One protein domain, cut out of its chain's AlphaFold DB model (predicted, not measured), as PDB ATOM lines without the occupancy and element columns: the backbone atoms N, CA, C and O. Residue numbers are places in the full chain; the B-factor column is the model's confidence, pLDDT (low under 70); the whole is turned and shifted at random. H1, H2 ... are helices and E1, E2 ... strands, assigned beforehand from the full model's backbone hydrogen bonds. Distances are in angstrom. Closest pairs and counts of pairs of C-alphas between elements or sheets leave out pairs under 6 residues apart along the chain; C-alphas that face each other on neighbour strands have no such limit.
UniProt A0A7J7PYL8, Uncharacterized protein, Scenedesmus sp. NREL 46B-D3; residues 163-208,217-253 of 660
ATOM      1  N   VAL A 163     114.200 130.177  93.031       94.69
ATOM      2  CA  VAL A 163     115.514 129.506  93.046       94.69
ATOM      3  C   VAL A 163     115.896 129.205  94.499       94.69
ATOM      4  O   VAL A 163     115.430 129.892  95.413       94.69
ATOM      5  N   TYR A 164     116.730 128.197  94.758       94.50
ATOM      6  CA  TYR A 164     117.219 127.954  96.116       94.50
ATOM      7  C   TYR A 164     118.204 129.034  96.560       94.50
ATOM      8  O   TYR A 164     119.111 129.416  95.821       94.50
ATOM      9  N   VAL A 165     118.045 129.515  97.795       93.81
ATOM     10  CA  VAL A 165     118.999 130.472  98.373       93.81
ATOM     11  C   VAL A 165     120.296 129.749  98.743       93.81
ATOM     12  O   VAL A 165     120.268 128.580  99.133       93.81
ATOM     13  N   THR A 166     121.429 130.454  98.670       92.44
ATOM     14  CA  THR A 166     122.747 129.916  99.049       92.44
ATOM     15  C   THR A 166     122.728 129.303 100.454       92.44
ATOM     16  O   THR A 166     121.991 129.765 101.328       92.44
ATOM     17  N   ALA A 167     123.549 128.273 100.696       91.06
ATOM     18  CA  ALA A 167     123.511 127.488 101.936       91.06
ATOM     19  C   ALA A 167     123.568 128.356 103.211       91.06
ATOM     20  O   ALA A 167     122.769 128.162 104.121       91.06
ATOM     21  N   GLU A 168     124.422 129.386 103.245       90.62
ATOM     22  CA  GLU A 168     124.490 130.311 104.384       90.62
ATOM     23  C   GLU A 168     123.207 131.126 104.602       90.62
ATOM     24  O   GLU A 168     122.803 131.354 105.744       90.62
ATOM     25  N   LYS A 169     122.577 131.610 103.522       92.31
ATOM     26  CA  LYS A 169     121.313 132.358 103.595       92.31
ATOM     27  C   LYS A 169     120.171 131.415 103.995       92.31
ATOM     28  O   LYS A 169     119.361 131.776 104.846       92.31
ATOM     29  N   ARG A 170     120.147 130.193 103.449       94.38
ATOM     30  CA  ARG A 170     119.194 129.123 103.792       94.38
ATOM     31  C   ARG A 170     119.240 128.787 105.279       94.38
ATOM     32  O   ARG A 170     118.195 128.804 105.924       94.38
ATOM     33  N   ASP A 171     120.425 128.524 105.819       94.69
ATOM     34  CA  ASP A 171     120.577 128.085 107.207       94.69
ATOM     35  C   ASP A 171     120.169 129.212 108.178       94.69
ATOM     36  O   ASP A 171     119.368 128.976 109.080       94.69
ATOM     37  N   LYS A 172     120.551 130.473 107.901       94.31
ATOM     38  CA  LYS A 172     120.072 131.662 108.645       94.31
ATOM     39  C   LYS A 172     118.542 131.805 108.627       94.31
ATOM     40  O   LYS A 172     117.946 132.120 109.658       94.31
ATOM     41  N   VAL A 173     117.899 131.585 107.475       94.81
ATOM     42  CA  VAL A 173     116.433 131.668 107.337       94.81
ATOM     43  C   VAL A 173     115.739 130.546 108.114       94.81
ATOM     44  O   VAL A 173     114.749 130.805 108.802       94.81
ATOM     45  N   LEU A 174     116.256 129.317 108.039       96.25
ATOM     46  CA  LEU A 174     115.682 128.163 108.731       96.25
ATOM     47  C   LEU A 174     115.908 128.217 110.249       96.25
ATOM     48  O   LEU A 174     114.971 127.916 110.982       96.25
ATOM     49  N   ASP A 175     117.070 128.657 110.737       96.19
ATOM     50  CA  ASP A 175     117.319 128.848 112.175       96.19
ATOM     51  C   ASP A 175     116.460 129.978 112.760       96.19
ATOM     52  O   ASP A 175     115.854 129.817 113.825       96.19
ATOM     53  N   GLY A 176     116.333 131.100 112.042       94.81
ATOM     54  CA  GLY A 176     115.423 132.183 112.419       94.81
ATOM     55  C   GLY A 176     113.985 131.680 112.556       94.81
ATOM     56  O   GLY A 176     113.327 131.911 113.571       94.81
ATOM     57  N   LEU A 177     113.511 130.917 111.571       95.94
ATOM     58  CA  LEU A 177     112.183 130.313 111.583       95.94
ATOM     59  C   LEU A 177     112.004 129.265 112.699       95.94
ATOM     60  O   LEU A 177     110.972 129.262 113.371       95.94
ATOM     61  N   ALA A 178     113.001 128.407 112.928       96.38
ATOM     62  CA  ALA A 178     112.988 127.373 113.960       96.38
ATOM     63  C   ALA A 178     112.933 127.967 115.376       96.38
ATOM     64  O   ALA A 178     112.194 127.465 116.227       96.38
ATOM     65  N   SER A 179     113.626 129.088 115.601       95.81
ATOM     66  CA  SER A 179     113.534 129.878 116.832       95.81
ATOM     67  C   SER A 179     112.104 130.377 117.079       95.81
ATOM     68  O   SER A 179     111.540 130.148 118.151       95.81
ATOM     69  N   TYR A 180     111.441 130.953 116.066       94.88
ATOM     70  CA  TYR A 180     110.050 131.407 116.202       94.88
ATOM     71  C   TYR A 180     109.034 130.268 116.352       94.88
ATOM     72  O   TYR A 180     108.083 130.408 117.123       94.88
ATOM     73  N   ILE A 181     109.231 129.126 115.687       95.31
ATOM     74  CA  ILE A 181     108.400 127.928 115.898       95.31
ATOM     75  C   ILE A 181     108.582 127.396 117.330       95.31
ATOM     76  O   ILE A 181     107.591 127.082 117.989       95.31
ATOM     77  N   SER A 182     109.813 127.364 117.847       94.75
ATOM     78  CA  SER A 182     110.117 126.970 119.234       94.75
ATOM     79  C   SER A 182     109.584 127.963 120.279       94.75
ATOM     80  O   SER A 182     109.351 127.584 121.422       94.75
ATOM     81  N   ALA A 183     109.374 129.231 119.906       93.88
ATOM     82  CA  ALA A 183     108.764 130.241 120.771       93.88
ATOM     83  C   ALA A 183     107.222 130.178 120.769       93.88
ATOM     84  O   ALA A 183     106.596 130.370 121.811       93.88
ATOM     85  N   GLN A 184     106.595 129.907 119.617       93.31
ATOM     86  CA  GLN A 184     105.129 129.811 119.494       93.31
ATOM     87  C   GLN A 184     104.561 128.430 119.855       93.31
ATOM     88  O   GLN A 184     103.354 128.294 120.060       93.31
ATOM     89  N   THR A 185     105.399 127.398 119.926       89.56
ATOM     90  CA  THR A 185     104.990 126.028 120.252       89.56
ATOM     91  C   THR A 185     105.777 125.504 121.444       89.56
ATOM     92  O   THR A 185     106.907 125.906 121.680       89.56
ATOM     93  N   HIS A 186     105.224 124.548 122.191       86.31
ATOM     94  CA  HIS A 186     105.950 123.916 123.301       86.31
ATOM     95  C   HIS A 186     107.040 122.916 122.843       86.31
ATOM     96  O   HIS A 186     107.534 122.133 123.658       86.31
ATOM     97  N   LEU A 187     107.421 122.919 121.557       89.62
ATOM     98  CA  LEU A 187     108.512 122.106 121.024       89.62
ATOM     99  C   LEU A 187     109.856 122.737 121.404       89.62
ATOM    100  O   LEU A 187     110.322 123.682 120.771       89.62
ATOM    101  N   LYS A 188     110.501 122.196 122.438       91.00
ATOM    102  CA  LYS A 188     111.875 122.573 122.784       91.00
ATOM    103  C   LYS A 188     112.862 121.907 121.824       91.00
ATOM    104  O   LYS A 188     112.819 120.691 121.662       91.00
ATOM    105  N   GLY A 189     113.785 122.697 121.279       89.44
ATOM    106  CA  GLY A 189     114.938 122.193 120.529       89.44
ATOM    107  C   GLY A 189     114.699 121.926 119.044       89.44
ATOM    108  O   GLY A 189     115.376 121.066 118.500       89.44
ATOM    109  N   VAL A 190     113.771 122.634 118.388       95.75
ATOM    110  CA  VAL A 190     113.706 122.626 116.915       95.75
ATOM    111  C   VAL A 190     114.820 123.526 116.380       95.75
ATOM    112  O   VAL A 190     114.842 124.718 116.686       95.75
ATOM    113  N   SER A 191     115.729 122.965 115.587       97.06
ATOM    114  CA  SER A 191     116.799 123.691 114.884       97.06
ATOM    115  C   SER A 191     116.485 123.889 113.394       97.06
ATOM    116  O   SER A 191     115.607 123.219 112.842       97.06
ATOM    117  N   GLY A 192     117.204 124.783 112.705       96.19
ATOM    118  CA  GLY A 192     117.072 124.945 111.256       96.19
ATOM    119  C   GLY A 192     117.439 123.674 110.483       96.19
ATOM    120  O   GLY A 192     116.795 123.358 109.482       96.19
ATOM    121  N   SER A 193     118.391 122.881 110.989       95.88
ATOM    122  CA  SER A 193     118.733 121.568 110.430       95.88
ATOM    123  C   SER A 193     117.626 120.523 110.627       95.88
ATOM    124  O   SER A 193     117.429 119.705 109.731       95.88
ATOM    125  N   ASP A 194     116.838 120.577 111.709       96.19
ATOM    126  CA  ASP A 194     115.647 119.721 111.857       96.19
ATOM    127  C   ASP A 194     114.549 120.089 110.849       96.19
ATOM    128  O   ASP A 194     113.883 119.206 110.305       96.19
ATOM    129  N   LEU A 195     114.357 121.385 110.572       96.38
ATOM    130  CA  LEU A 195     113.423 121.835 109.532       96.38
ATOM    131  C   LEU A 195     113.898 121.397 108.137       96.38
ATOM    132  O   LEU A 195     113.097 120.887 107.349       96.38
ATOM    133  N   LEU A 196     115.201 121.516 107.858       95.62
ATOM    134  CA  LEU A 196     115.816 121.046 106.614       95.62
ATOM    135  C   LEU A 196     115.648 119.526 106.439       95.62
ATOM    136  O   LEU A 196     115.199 119.075 105.385       95.62
ATOM    137  N   ALA A 197     115.921 118.740 107.486       94.69
ATOM    138  CA  ALA A 197     115.753 117.284 107.493       94.69
ATOM    139  C   ALA A 197     114.285 116.843 107.341       94.69
ATOM    140  O   ALA A 197     114.008 115.756 106.837       94.69
ATOM    141  N   LYS A 198     113.329 117.696 107.731       94.50
ATOM    142  CA  LYS A 198     111.893 117.497 107.493       94.50
ATOM    143  C   LYS A 198     111.436 117.868 106.073       94.50
ATOM    144  O   LYS A 198     110.265 117.658 105.756       94.50
ATOM    145  N   GLY A 199     112.323 118.385 105.220       94.81
ATOM    146  CA  GLY A 199     112.026 118.755 103.832       94.81
ATOM    147  C   GLY A 199     111.562 120.203 103.639       94.81
ATOM    148  O   GLY A 199     111.003 120.525 102.589       94.81
ATOM    149  N   MET A 200     111.772 121.082 104.625       96.12
ATOM    150  CA  MET A 200     111.634 122.525 104.411       96.12
ATOM    151  C   MET A 200     112.879 123.074 103.713       96.12
ATOM    152  O   MET A 200     114.001 122.634 103.967       96.12
ATOM    153  N   ARG A 201     112.675 124.057 102.839       96.06
ATOM    154  CA  ARG A 201     113.712 124.750 102.071       96.06
ATOM    155  C   ARG A 201     113.467 126.251 102.124       96.06
ATOM    156  O   ARG A 201     112.319 126.694 102.096       96.06
ATOM    157  N   ALA A 202     114.543 127.030 102.162       96.12
ATOM    158  CA  ALA A 202     114.475 128.447 101.838       96.12
ATOM    159  C   ALA A 202     114.608 128.605 100.317       96.12
ATOM    160  O   ALA A 202     115.493 127.997  99.711       96.12
ATOM    161  N   VAL A 203     113.750 129.426  99.719       96.06
ATOM    162  CA  VAL A 203     113.773 129.774  98.293       96.06
ATOM    163  C   VAL A 203     113.632 131.286  98.128       96.06
ATOM    164  O   VAL A 203     113.167 131.983  99.027       96.06
ATOM    165  N   GLU A 204     114.047 131.806  96.986       94.38
ATOM    166  CA  GLU A 204     114.033 133.227  96.647       94.38
ATOM    167  C   GLU A 204     113.336 133.406  95.294       94.38
ATOM    168  O   GLU A 204     113.462 132.546  94.426       94.38
ATOM    169  N   GLU A 205     112.559 134.475  95.111       93.38
ATOM    170  CA  GLU A 205     111.851 134.712  93.845       93.38
ATOM    171  C   GLU A 205     112.865 134.936  92.708       93.38
ATOM    172  O   GLU A 205     113.744 135.792  92.805       93.38
ATOM    173  N   SER A 206     112.748 134.180  91.612       85.56
ATOM    174  CA  SER A 206     113.708 134.178  90.496       85.56
ATOM    175  C   SER A 206     113.618 135.426  89.612       85.56
ATOM    176  O   SER A 206     114.314 135.537  88.599       85.56
ATOM    177  N   ARG A 207     112.706 136.345  89.935       83.62
ATOM    178  CA  ARG A 207     112.447 137.553  89.164       83.62
ATOM    179  C   ARG A 207     113.652 138.487  89.245       83.62
ATOM    180  O   ARG A 207     114.080 138.884  90.325       83.62
ATOM    181  N   THR A 208     114.164 138.888  88.086       72.44
ATOM    182  CA  THR A 208     115.175 139.944  87.987       72.44
ATOM    183  C   THR A 208     114.602 141.237  88.563       72.44
ATOM    184  O   THR A 208     113.700 141.833  87.966       72.44
ATOM    185  N   HIS A 217     113.062 139.072  98.652       84.62
ATOM    186  CA  HIS A 217     112.415 138.479  99.816       84.62
ATOM    187  C   HIS A 217     112.745 136.991  99.881       84.62
ATOM    188  O   HIS A 217     112.518 136.267  98.917       84.62
ATOM    189  N   ALA A 218     113.223 136.529 101.036       89.88
ATOM    190  CA  ALA A 218     113.284 135.103 101.313       89.88
ATOM    191  C   ALA A 218     111.860 134.540 101.447       89.88
ATOM    192  O   ALA A 218     110.974 135.162 102.043       89.88
ATOM    193  N   PHE A 219     111.653 133.337 100.932       95.62
ATOM    194  CA  PHE A 219     110.454 132.529 101.099       95.62
ATOM    195  C   PHE A 219     110.855 131.182 101.700       95.62
ATOM    196  O   PHE A 219     111.999 130.741 101.585       95.62
ATOM    197  N   VAL A 220     109.905 130.510 102.339       96.19
ATOM    198  CA  VAL A 220     110.079 129.138 102.817       96.19
ATOM    199  C   VAL A 220     109.024 128.258 102.175       96.19
ATOM    200  O   VAL A 220     107.841 128.601 102.126       96.19
ATOM    201  N   TRP A 221     109.474 127.120 101.664       96.50
ATOM    202  CA  TRP A 221     108.660 126.136 100.974       96.50
ATOM    203  C   TRP A 221     108.907 124.748 101.559       96.50
ATOM    204  O   TRP A 221     109.989 124.453 102.064       96.50
ATOM    205  N   TRP A 222     107.892 123.893 101.502       95.50
ATOM    206  CA  TRP A 222     107.949 122.535 102.027       95.50
ATOM    207  C   TRP A 222     107.380 121.582 100.982       95.50
ATOM    208  O   TRP A 222     106.163 121.518 100.773       95.50
ATOM    209  N   HIS A 223     108.273 120.859 100.306       91.81
ATOM    210  CA  HIS A 223     107.916 120.023  99.165       91.81
ATOM    211  C   HIS A 223     106.833 118.993  99.533       91.81
ATOM    212  O   HIS A 223     106.918 118.312 100.557       91.81
ATOM    213  N   GLY A 224     105.765 118.919  98.733       90.12
ATOM    214  CA  GLY A 224     104.615 118.028  98.961       90.12
ATOM    215  C   GLY A 224     103.712 118.376 100.159       90.12
ATOM    216  O   GLY A 224     102.669 117.743 100.336       90.12
ATOM    217  N   ARG A 225     104.063 119.375 100.982       92.00
ATOM    218  CA  ARG A 225     103.259 119.840 102.130       92.00
ATOM    219  C   ARG A 225     102.653 121.226 101.913       92.00
ATOM    220  O   ARG A 225     101.587 121.495 102.465       92.00
ATOM    221  N   MET A 226     103.295 122.062 101.099       93.31
ATOM    222  CA  MET A 226     102.848 123.404 100.729       93.31
ATOM    223  C   MET A 226     102.723 123.522  99.212       93.31
ATOM    224  O   MET A 226     103.656 123.182  98.483       93.31
ATOM    225  N   ASP A 227     101.583 124.038  98.760       91.38
ATOM    226  CA  ASP A 227     101.299 124.229  97.336       91.38
ATOM    227  C   ASP A 227     102.003 125.495  96.788       91.38
ATOM    228  O   ASP A 227     102.428 125.511  95.636       91.38
ATOM    229  N   GLU A 228     102.227 126.511  97.636       93.38
ATOM    230  CA  GLU A 228     102.929 127.767  97.314       93.38
ATOM    231  C   GLU A 228     103.981 128.129  98.395       93.38
ATOM    232  O   GLU A 228     103.782 127.799  99.570       93.38
ATOM    233  N   PRO A 229     105.099 128.806  98.055       95.19
ATOM    234  CA  PRO A 229     106.073 129.308  99.035       95.19
ATOM    235  C   PRO A 229     105.524 130.446  99.908       95.19
ATOM    236  O   PRO A 229     104.907 131.389  99.418       95.19
ATOM    237  N   VAL A 230     105.819 130.422 101.211       94.62
ATOM    238  CA  VAL A 230     105.398 131.471 102.154       94.62
ATOM    239  C   VAL A 230     106.496 132.520 102.333       94.62
ATOM    240  O   VAL A 230     107.622 132.211 102.724       94.62
ATOM    241  N   ARG A 231     106.154 133.789 102.083       92.44
ATOM    242  CA  ARG A 231     107.069 134.940 102.184       92.44
ATOM    243  C   ARG A 231     107.528 135.181 103.625       92.44
ATOM    244  O   ARG A 231     106.720 135.442 104.513       92.44
ATOM    245  N   CYS A 232     108.839 135.198 103.834       87.44
ATOM    246  CA  CYS A 232     109.493 135.461 105.116       87.44
ATOM    247  C   CYS A 232     109.868 136.943 105.271       87.44
ATOM    248  O   CYS A 232     111.002 137.268 105.606       87.44
ATOM    249  N   ALA A 233     108.915 137.857 105.047       79.81
ATOM    250  CA  ALA A 233     109.140 139.294 105.267       79.81
ATOM    251  C   ALA A 233     109.525 139.600 106.731       79.81
ATOM    252  O   ALA A 233     110.347 140.471 106.996       79.81
ATOM    253  N   GLN A 234     108.963 138.834 107.670       83.75
ATOM    254  CA  GLN A 234     109.502 138.625 109.012       83.75
ATOM    255  C   GLN A 234     109.283 137.151 109.371       83.75
ATOM    256  O   GLN A 234     108.222 136.596 109.066       83.75
ATOM    257  N   TYR A 235     110.242 136.522 110.055       86.50
ATOM    258  CA  TYR A 235     110.151 135.108 110.450       86.50
ATOM    259  C   TYR A 235     108.897 134.793 111.291       86.50
ATOM    260  O   TYR A 235     108.342 133.704 111.171       86.50
ATOM    261  N   VAL A 236     108.395 135.769 112.062       86.81
ATOM    262  CA  VAL A 236     107.130 135.693 112.821       86.81
ATOM    263  C   VAL A 236     105.942 135.329 111.926       86.81
ATOM    264  O   VAL A 236     105.166 134.437 112.270       86.81
ATOM    265  N   PHE A 237     105.786 136.010 110.785       89.38
ATOM    266  CA  PHE A 237     104.656 135.797 109.877       89.38
ATOM    267  C   PHE A 237     104.764 134.455 109.155       89.38
ATOM    268  O   PHE A 237     103.772 133.739 109.056       89.38
ATOM    269  N   ALA A 238     105.966 134.076 108.716       89.81
ATOM    270  CA  ALA A 238     106.186 132.774 108.094       89.81
ATOM    271  C   ALA A 238     105.926 131.617 109.072       89.81
ATOM    272  O   ALA A 238     105.195 130.688 108.731       89.81
ATOM    273  N   ALA A 239     106.440 131.704 110.306       92.25
ATOM    274  CA  ALA A 239     106.174 130.721 111.355       92.25
ATOM    275  C   ALA A 239     104.674 130.621 111.656       92.25
ATOM    276  O   ALA A 239     104.133 129.519 111.698       92.25
ATOM    277  N   LYS A 240     103.978 131.757 111.797       93.75
ATOM    278  CA  LYS A 240     102.533 131.780 112.041       93.75
ATOM    279  C   LYS A 240     101.749 131.119 110.900       93.75
ATOM    280  O   LYS A 240     100.947 130.231 111.166       93.75
ATOM    281  N   ASN A 241     102.016 131.493 109.648       93.19
ATOM    282  CA  ASN A 241     101.332 130.928 108.481       93.19
ATOM    283  C   ASN A 241     101.569 129.409 108.370       93.19
ATOM    284  O   ASN A 241     100.629 128.652 108.146       93.19
ATOM    285  N   LEU A 242     102.799 128.937 108.614       93.69
ATOM    286  CA  LEU A 242     103.112 127.503 108.684       93.69
ATOM    287  C   LEU A 242     102.361 126.793 109.821       93.69
ATOM    288  O   LEU A 242     101.879 125.677 109.641       93.69
ATOM    289  N   LEU A 243     102.222 127.432 110.984       94.00
ATOM    290  CA  LEU A 243     101.489 126.893 112.132       94.00
ATOM    291  C   LEU A 243      99.960 126.949 111.973       94.00
ATOM    292  O   LEU A 243      99.258 126.294 112.749       94.00
ATOM    293  N   GLU A 244      99.446 127.679 110.983       94.62
ATOM    294  CA  GLU A 244      98.041 127.663 110.559       94.62
ATOM    295  C   GLU A 244      97.757 126.558 109.515       94.62
ATOM    296  O   GLU A 244      96.634 126.062 109.438       94.62
ATOM    297  N   MET A 245      98.770 126.086 108.774       93.88
ATOM    298  CA  MET A 245      98.634 124.982 107.814       93.88
ATOM    299  C   MET A 245      98.627 123.605 108.499       93.88
ATOM    300  O   MET A 245      99.634 123.143 109.035       93.88
ATOM    301  N   GLU A 246      97.508 122.880 108.409       93.62
ATOM    302  CA  GLU A 246      97.321 121.569 109.055       93.62
ATOM    303  C   GLU A 246      98.389 120.528 108.656       93.62
ATOM    304  O   GLU A 246      99.001 119.909 109.529       93.62
ATOM    305  N   LYS A 247      98.709 120.417 107.355       92.75
ATOM    306  CA  LYS A 247      99.768 119.528 106.823       92.75
ATOM    307  C   LYS A 247     101.155 119.815 107.422       92.75
ATOM    308  O   LYS A 247     101.957 118.893 107.593       92.75
ATOM    309  N   ALA A 248     101.457 121.083 107.707       91.62
ATOM    310  CA  ALA A 248     102.734 121.501 108.281       91.62
ATOM    311  C   ALA A 248     102.768 121.231 109.793       91.62
ATOM    312  O   ALA A 248     103.754 120.686 110.286       91.62
ATOM    313  N   ARG A 249     101.670 121.492 110.520       94.00
ATOM    314  CA  ARG A 249     101.529 121.109 111.939       94.00
ATOM    315  C   ARG A 249     101.729 119.610 112.155       94.00
ATOM    316  O   ARG A 249     102.524 119.231 113.011       94.00
ATOM    317  N   GLU A 250     101.058 118.779 111.359       93.88
ATOM    318  CA  GLU A 250     101.189 117.317 111.404       93.88
ATOM    319  C   GLU A 250     102.658 116.893 111.225       93.88
ATOM    320  O   GLU A 250     103.206 116.152 112.039       93.88
ATOM    321  N   SER A 251     103.335 117.448 110.216       92.62
ATOM    322  CA  SER A 251     104.747 117.163 109.910       92.62
ATOM    323  C   SER A 251     105.725 117.703 110.971       92.62
ATOM    324  O   SER A 251     106.814 117.160 111.191       92.62
ATOM    325  N   LEU A 252     105.341 118.760 111.691       93.25
ATOM    326  CA  LEU A 252     106.070 119.250 112.861       93.25
ATOM    327  C   LEU A 252     105.846 118.384 114.115       93.25
ATOM    328  O   LEU A 252     106.650 118.485 115.038       93.25
ATOM    329  N   GLY A 253     104.847 117.493 114.129       93.94
ATOM    330  CA  GLY A 253     104.458 116.701 115.302       93.94
ATOM    331  C   GLY A 253     103.557 117.466 116.277       93.94
ATOM    332  O   GLY A 253     103.491 117.132 117.460       93.94
TER     333      GLY A 253
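AT A GLANCE: This is residues 163 to 208 and 217 to 253 of the 660 residues of an uncharacterized protein of Scenedesmus sp. NREL 46B-D3 (UniProt A0A7J7PYL8). A small antiparallel ribbon of two strands, E1 and E2, is crossed by the long helix H1, with the shorter helices H2 and H3 packing on H1 at different places along it. H4 comes after H3 and makes a corner with it, while short pairings add residues 163 to 164 beside E1 and residues 230 to 231 beside E2. The printed part has 83 residues, with four named helices and two named strands in the order H1, H2, E1, E2, H3, H4, and the class is mixed, helices and strands. The whole is compact, with a radius of gyration of the C-alphas of 11.6 A, yet elongated in outline, spanning 40 by 25 by 22 A.

IN THESE COORDINATES: E1 is residues 200 to 205, 16.1 A from first to last C-alpha, and E2 is residues 218 to 222, 13.7 A. H1, residues 167 to 184, is the longest helix at 25.5 A and begins at C-alpha 167 (123.511, 127.488, 101.936). H2 is residues 192 to 197. H3, residues 235 to 244, is 14.2 A long. H4, residues 246 to 252, ends at C-alpha 252 (106.070, 119.250, 112.861).

HOW THE PARTS SIT: E1 and E2 are antiparallel neighbours at 138 degrees, with N 201 and O 221 at 2.8 A and N 203 and O 219 at 2.9 A, both within hydrogen-bond range. H1 comes closest to E1 at the C-alphas of Arg 170 and Ala 202, 5.2 A apart. H1 touches H2 with residues 171 to 178 alone; the closest C-alphas, of Asp 175 and Gly 192, are 4.0 A apart, and the lines are about perpendicular at 78 degrees. H2 and E1 are near each other, with 6 pairs of C-alphas within 10 A. H1 touches H3 with residues 173 to 181 alone, closest at the C-alphas of Leu 177 and Tyr 235, 5.3 A, at a steep tilt of 61 degrees, the same way. H3 and H4 only just touch, only at the corner, with 3 pairs of C-alphas within 8 A; the closest are those of Leu 243 and Arg 249, 5.8 A. H1 and H4 are apart. In H1, H2, H3 and H4 every O i to N i+4 pair is within hydrogen-bond range.

THE WHOLE: The two C-alphas farthest apart are those of His 186 and Thr 208, 39.9 A. Residues 209 to 216 are cut out, and C-alphas 208 and 217 are 12.2 A apart across the cut. The link from E2 to H3, residues 223 to 234, is long. The mean pLDDT of the printed part is 92.6, and no printed residue is under 70.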